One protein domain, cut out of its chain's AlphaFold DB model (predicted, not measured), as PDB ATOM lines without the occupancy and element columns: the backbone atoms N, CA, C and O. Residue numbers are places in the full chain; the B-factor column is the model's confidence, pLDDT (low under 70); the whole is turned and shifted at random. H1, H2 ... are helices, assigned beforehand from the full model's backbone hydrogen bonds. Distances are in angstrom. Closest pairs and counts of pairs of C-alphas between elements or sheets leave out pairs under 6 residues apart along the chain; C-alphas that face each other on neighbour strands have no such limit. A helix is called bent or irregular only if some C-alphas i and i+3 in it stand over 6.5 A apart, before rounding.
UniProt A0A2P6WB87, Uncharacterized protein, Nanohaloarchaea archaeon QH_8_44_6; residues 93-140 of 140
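Overview. This is residues 93 to 140 of the 140 residues of an uncharacterized protein of Nanohaloarchaea archaeon QH_8_44_6 (UniProt A0A2P6WB87). Three short helices lie nearly side by side in a small up-and-down bundle, their centres making a triangle: H3 packs on both of the others, while H1 and H2 stand a little farther from each other. H2 folds back into H3 as a helical hairpin, and H1 packs on H3 at a shallow tilt of 20 degrees, running the same way as it. The printed part has 48 residues with three named helices, in the order H1, H2, H3, and no named strand; the class is all helix, with 31 residues in the helices. It is compact, with a radius of gyration of the C-alphas of 9.4 A, and its rounded outline spans 24 by 20 by 15 A.

Arrangement. The longest helix is H3, residues 129 to 139, and it touches both of the others. H2, residues 115 to 124, touches H3 with 13 pairs of C-alphas within 8 A; the closest are those of Cys 115 and Leu 135, 5.9 A apart. H2 and H3 form a helical hairpin, running opposite ways at a shallow tilt of 23 degrees, with their centres 9.8 A apart. H1, residues 100 to 109, touches H3 with 5 pairs of C-alphas within 8 A; the closest are those of Val 100 and Val 131, 6.4 A apart. H1 and H3 run the same way at a shallow tilt of 20 degrees, their centres 11.6 A apart. H1 and H2 are only just apart, their closest C-alphas 8.5 A from each other. In H1 and H2 every backbone O i to N i+4 pair is within hydrogen-bond range; in H3, 6 of 7 are.

Along the chain. H3 runs from C-alpha 129 at (251.468, 203.662, 253.885) to C-alpha 139 at (241.935, 207.467, 265.562), 15.5 A. H2, residues 115 to 124, measures 14.3 A from first to last C-alpha. H1, residues 100 to 109, begins at C-alpha 100 at (245.136, 208.150, 247.906) and measures 14.6 A. No helix is bent or irregular. Residues 93 to 99, before H1, belong to no named helix.

Size, cuts and confidence. The two C-alphas farthest apart are those of Gly 98 and Asp 140, 24.4 A. The C-alphas of Arg 93 and Asp 140, the first and last printed residues, are 22.7 A apart, and Asp 140 is the chain's last residue. The printed part has no cut. The link from H1 to H2, residues 110 to 114, and the link from H2 to H3, residues 125 to 128, are both tight. The mean pLDDT of the printed part is 79.1; residue 93, residues 111 to 112 and residue 140 are under 70, where the model's confidence is low.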
ATOM      1  N   ARG A  93     235.618 198.537 250.836       67.06
ATOM      2  CA  ARG A  93     236.422 198.116 249.685       67.06
ATOM      3  C   ARG A  93     236.236 199.047 248.484       67.06
ATOM      4  O   ARG A  93     237.207 199.335 247.782       67.06
ATOM      5  N   GLU A  94     235.020 199.538 248.279       72.19
ATOM      6  CA  GLU A  94     234.704 200.562 247.284       72.19
ATOM      7  C   GLU A  94     235.259 201.928 247.704       72.19
ATOM      8  O   GLU A  94     235.847 202.631 246.880       72.19
ATOM      9  N   LEU A  95     235.201 202.269 248.996       72.25
ATOM     10  CA  LEU A  95     235.801 203.503 249.518       72.25
ATOM     11  C   LEU A  95     237.306 203.575 249.281       72.25
ATOM     12  O   LEU A  95     237.815 204.631 248.916       72.25
ATOM     13  N   LEU A  96     238.005 202.448 249.412       73.75
ATOM     14  CA  LEU A  96     239.442 202.332 249.161       73.75
ATOM     15  C   LEU A  96     239.788 202.163 247.667       73.75
ATOM     16  O   LEU A  96     240.972 202.164 247.292       73.75
ATOM     17  N   SER A  97     238.777 202.031 246.799       73.38
ATOM     18  CA  SER A  97     238.939 201.947 245.349       73.38
ATOM     19  C   SER A  97     239.089 203.352 244.747       73.38
ATOM     20  O   SER A  97     238.130 204.065 244.468       73.38
ATOM     21  N   GLY A  98     240.346 203.775 244.615       81.00
ATOM     22  CA  GLY A  98     240.707 205.088 244.081       81.00
ATOM     23  C   GLY A  98     242.161 205.451 244.361       81.00
ATOM     24  O   GLY A  98     242.924 204.642 244.917       81.00
ATOM     25  N   THR A  99     242.550 206.665 243.978       84.94
ATOM     26  CA  THR A  99     243.831 207.276 244.375       84.94
ATOM     27  C   THR A  99     243.845 207.604 245.874       84.94
ATOM     28  O   THR A  99     242.815 207.572 246.540       84.94
ATOM     29  N   VAL A 100     245.021 207.851 246.461       81.44
ATOM     30  CA  VAL A 100     245.136 208.150 247.906       81.44
ATOM     31  C   VAL A 100     244.306 209.384 248.285       81.44
ATOM     32  O   VAL A 100     243.708 209.419 249.358       81.44
ATOM     33  N   GLU A 101     244.245 210.363 247.394       83.25
ATOM     34  CA  GLU A 101     243.525 211.621 247.561       83.25
ATOM     35  C   GLU A 101     242.008 211.411 247.495       83.25
ATOM     36  O   GLU A 101     241.319 211.827 248.419       83.25
ATOM     37  N   GLU A 102     241.502 210.638 246.528       83.50
ATOM     38  CA  GLU A 102     240.076 210.269 246.466       83.50
ATOM     39  C   GLU A 102     239.601 209.548 247.733       83.50
ATOM     40  O   GLU A 102     238.506 209.800 248.229       83.50
ATOM     41  N   VAL A 103     240.433 208.656 248.278       82.06
ATOM     42  CA  VAL A 103     240.116 207.934 249.518       82.06
ATOM     43  C   VAL A 103     240.052 208.898 250.702       82.06
ATOM     44  O   VAL A 103     239.135 208.811 251.515       82.06
ATOM     45  N   LYS A 104     241.007 209.832 250.808       82.19
ATOM     46  CA  LYS A 104     241.008 210.845 251.875       82.19
ATOM     47  C   LYS A 104     239.783 211.746 251.795       82.19
ATOM     48  O   LYS A 104     239.214 212.046 252.840       82.19
ATOM     49  N   ASP A 105     239.394 212.161 250.594       83.50
ATOM     50  CA  ASP A 105     238.252 213.049 250.386       83.50
ATOM     51  C   ASP A 105     236.940 212.340 250.744       83.50
ATOM     52  O   ASP A 105     236.201 212.830 251.594       83.50
ATOM     53  N   ARG A 106     236.728 211.104 250.269       81.88
ATOM     54  CA  ARG A 106     235.556 210.294 250.661       81.88
ATOM     55  C   ARG A 106     235.466 210.088 252.173       81.88
ATOM     56  O   ARG A 106     234.394 210.201 252.751       81.88
ATOM     57  N   VAL A 107     236.595 209.804 252.822       79.94
ATOM     58  CA  VAL A 107     236.657 209.620 254.280       79.94
ATOM     59  C   VAL A 107     236.407 210.937 255.031       79.94
ATOM     60  O   VAL A 107     235.872 210.914 256.139       79.94
ATOM     61  N   ARG A 108     236.777 212.094 254.471       80.62
ATOM     62  CA  ARG A 108     236.490 213.415 255.060       80.62
ATOM     63  C   ARG A 108     235.019 213.793 254.961       80.62
ATOM     64  O   ARG A 108     234.507 214.370 255.912       80.62
ATOM     65  N   ASP A 109     234.376 213.439 253.856       81.88
ATOM     66  CA  ASP A 109     232.974 213.766 253.588       81.88
ATOM     67  C   ASP A 109     231.991 212.901 254.401       81.88
ATOM     68  O   ASP A 109     230.799 213.205 254.472       81.88
ATOM     69  N   MET A 110     232.477 211.843 255.062       76.06
ATOM     70  CA  MET A 110     231.676 211.011 255.963       76.06
ATOM     71  C   MET A 110     231.544 211.630 257.355       76.06
ATOM     72  O   MET A 110     232.536 211.940 258.025       76.06
ATOM     73  N   ASN A 111     230.298 211.716 257.816       55.16
ATOM     74  CA  ASN A 111     229.956 212.022 259.200       55.16
ATOM     75  C   ASN A 111     230.134 210.745 260.037       55.16
ATOM     76  O   ASN A 111     229.231 209.920 260.085       55.16
ATOM     77  N   ASP A 112     231.305 210.602 260.661       65.38
ATOM     78  CA  ASP A 112     231.713 209.487 261.541       65.38
ATOM     79  C   ASP A 112     232.048 208.144 260.846       65.38
ATOM     80  O   ASP A 112     231.355 207.143 261.013       65.38
ATOM     81  N   PRO A 113     233.124 208.089 260.035       73.06
ATOM     82  CA  PRO A 113     233.585 206.831 259.459       73.06
ATOM     83  C   PRO A 113     234.311 205.968 260.500       73.06
ATOM     84  O   PRO A 113     235.216 206.458 261.185       73.06
ATOM     85  N   ASP A 114     234.019 204.662 260.531       79.25
ATOM     86  CA  ASP A 114     234.765 203.694 261.346       79.25
ATOM     87  C   ASP A 114     236.192 203.511 260.801       79.25
ATOM     88  O   ASP A 114     236.519 202.637 259.992       79.25
ATOM     89  N   CYS A 115     237.082 204.400 261.238       78.31
ATOM     90  CA  CYS A 115     238.461 204.451 260.775       78.31
ATOM     91  C   CYS A 115     239.244 203.179 261.131       78.31
ATOM     92  O   CYS A 115     240.229 202.880 260.453       78.31
ATOM     93  N   LYS A 116     238.825 202.418 262.157       79.31
ATOM     94  CA  LYS A 116     239.477 201.153 262.534       79.31
ATOM     95  C   LYS A 116     239.185 200.082 261.494       79.31
ATOM     96  O   LYS A 116     240.111 199.417 261.029       79.31
ATOM     97  N   GLU A 117     237.933 199.979 261.069       78.62
ATOM     98  CA  GLU A 117     237.513 199.019 260.051       78.62
ATOM     99  C   GLU A 117     238.089 199.364 258.660       78.62
ATOM    100  O   GLU A 117     238.587 198.493 257.931       78.62
ATOM    101  N   ILE A 118     238.159 200.659 258.320       81.25
ATOM    102  CA  ILE A 118     238.818 201.137 257.089       81.25
ATOM    103  C   ILE A 118     240.324 200.815 257.107       81.25
ATOM    104  O   ILE A 118     240.905 200.432 256.088       81.25
ATOM    105  N   LEU A 119     240.981 200.925 258.264       82.81
ATOM    106  CA  LEU A 119     242.401 200.602 258.397       82.81
ATOM    107  C   LEU A 119     242.664 199.102 258.195       82.81
ATOM    108  O   LEU A 119     243.645 198.732 257.543       82.81
ATOM    109  N   GLU A 120     241.817 198.230 258.746       80.62
ATOM    110  CA  GLU A 120     241.947 196.782 258.562       80.62
ATOM    111  C   GLU A 120     241.706 196.352 257.116       80.62
ATOM    112  O   GLU A 120     242.449 195.518 256.585       80.62
ATOM    113  N   SER A 121     240.709 196.940 256.456       81.38
ATOM    114  CA  SER A 121     240.435 196.671 255.042       81.38
ATOM    115  C   SER A 121     241.555 197.184 254.124       81.38
ATOM    116  O   SER A 121     241.937 196.479 253.188       81.38
ATOM    117  N   GLU A 122     242.182 198.328 254.427       80.81
ATOM    118  CA  GLU A 122     243.353 198.816 253.681       80.81
ATOM    119  C   GLU A 122     244.577 197.909 253.884       80.81
ATOM    120  O   GLU A 122     245.256 197.597 252.903       80.81
ATOM    121  N   LYS A 123     244.825 197.421 255.112       79.56
ATOM    122  CA  LYS A 123     245.904 196.453 255.408       79.56
ATOM    123  C   LYS A 123     245.733 195.132 254.656       79.56
ATOM    124  O   LYS A 123     246.718 194.549 254.215       79.56
ATOM    125  N   LYS A 124     244.493 194.653 254.508       78.06
ATOM    126  CA  LYS A 124     244.174 193.418 253.768       78.06
ATOM    127  C   LYS A 124     244.211 193.603 252.243       78.06
ATOM    128  O   LYS A 124     244.317 192.616 251.523       78.06
ATOM    129  N   GLY A 125     244.084 194.838 251.754       77.62
ATOM    130  CA  GLY A 125     243.971 195.163 250.332       77.62
ATOM    131  C   GLY A 125     245.274 195.646 249.692       77.62
ATOM    132  O   GLY A 125     246.060 194.857 249.177       77.62
ATOM    133  N   LYS A 126     245.449 196.973 249.633       75.31
ATOM    134  CA  LYS A 126     246.556 197.643 248.916       75.31
ATOM    135  C   LYS A 126     247.700 198.087 249.831       75.31
ATOM    136  O   LYS A 126     248.758 198.458 249.332       75.31
ATOM    137  N   ASP A 127     247.472 198.077 251.142       80.81
ATOM    138  CA  ASP A 127     248.433 198.390 252.199       80.81
ATOM    139  C   ASP A 127     249.195 199.722 252.023       80.81
ATOM    140  O   ASP A 127     250.381 199.852 252.345       80.81
ATOM    141  N   ARG A 128     248.527 200.772 251.527       83.50
ATOM    142  CA  ARG A 128     249.189 202.052 251.237       83.50
ATOM    143  C   ARG A 128     249.589 202.760 252.528       83.50
ATOM    144  O   ARG A 128     248.743 203.171 253.324       83.50
ATOM    145  N   LYS A 129     250.895 202.988 252.705       84.44
ATOM    146  CA  LYS A 129     251.468 203.662 253.885       84.44
ATOM    147  C   LYS A 129     250.803 205.015 254.184       84.44
ATOM    148  O   LYS A 129     250.456 205.281 255.328       84.44
ATOM    149  N   THR A 130     250.553 205.827 253.158       85.62
ATOM    150  CA  THR A 130     249.980 207.178 253.295       85.62
ATOM    151  C   THR A 130     248.525 207.182 253.773       85.62
ATOM    152  O   THR A 130     248.140 208.069 254.530       85.62
ATOM    153  N   VAL A 131     247.713 206.204 253.353       81.50
ATOM    154  CA  VAL A 131     246.309 206.076 253.793       81.50
ATOM    155  C   VAL A 131     246.263 205.563 255.230       81.50
ATOM    156  O   VAL A 131     245.541 206.118 256.052       81.50
ATOM    157  N   LYS A 132     247.110 204.578 255.566       85.31
ATOM    158  CA  LYS A 132     247.250 204.071 256.939       85.31
ATOM    159  C   LYS A 132     247.656 205.166 257.921       85.31
ATOM    160  O   LYS A 132     247.037 205.297 258.967       85.31
ATOM    161  N   GLU A 133     248.660 205.974 257.577       85.06
ATOM    162  CA  GLU A 133     249.079 207.103 258.417       85.06
ATOM    163  C   GLU A 133     247.971 208.148 258.588       85.06
ATOM    164  O   GLU A 133     247.836 208.717 259.667       85.06
ATOM    165  N   PHE A 134     247.182 208.411 257.543       85.56
ATOM    166  CA  PHE A 134     246.067 209.354 257.610       85.56
ATOM    167  C   PHE A 134     244.944 208.859 258.532       85.56
ATOM    168  O   PHE A 134     244.476 209.622 259.371       85.56
ATOM    169  N   LEU A 135     244.552 207.587 258.411       84.44
ATOM    170  CA  LEU A 135     243.530 206.976 259.267       84.44
ATOM    171  C   LEU A 135     244.002 206.874 260.720       84.44
ATOM    172  O   LEU A 135     243.240 207.197 261.624       84.44
ATOM    173  N   ASN A 136     245.267 206.508 260.954       83.69
ATOM    174  CA  ASN A 136     245.814 206.398 262.307       83.69
ATOM    175  C   ASN A 136     245.827 207.754 263.033       83.69
ATOM    176  O   ASN A 136     245.441 207.819 264.190       83.69
ATOM    177  N   ARG A 137     246.159 208.850 262.330       84.44
ATOM    178  CA  ARG A 137     246.091 210.223 262.875       84.44
ATOM    179  C   ARG A 137     244.682 210.706 263.232       84.44
ATOM    180  O   ARG A 137     244.569 211.761 263.837       84.44
ATOM    181  N   ARG A 138     243.632 210.032 262.755       78.25
ATOM    182  CA  ARG A 138     242.232 210.378 263.053       78.25
ATOM    183  C   ARG A 138     241.651 209.511 264.175       78.25
ATOM    184  O   ARG A 138     240.609 209.859 264.714       78.25
ATOM    185  N   ILE A 139     242.289 208.372 264.460       78.62
ATOM    186  CA  ILE A 139     241.935 207.467 265.562       78.62
ATOM    187  C   ILE A 139     242.617 207.916 266.864       78.62
ATOM    188  O   ILE A 139     242.004 207.777 267.922       78.62
ATOM    189  N   ASP A 140     243.860 208.410 266.771       66.81
ATOM    190  CA  ASP A 140     244.577 209.103 267.857       66.81
ATOM    191  C   ASP A 140     243.973 210.491 268.136       66.81
ATOM    192  O   ASP A 140     243.851 210.847 269.332       66.81
TER     193      ASP A 140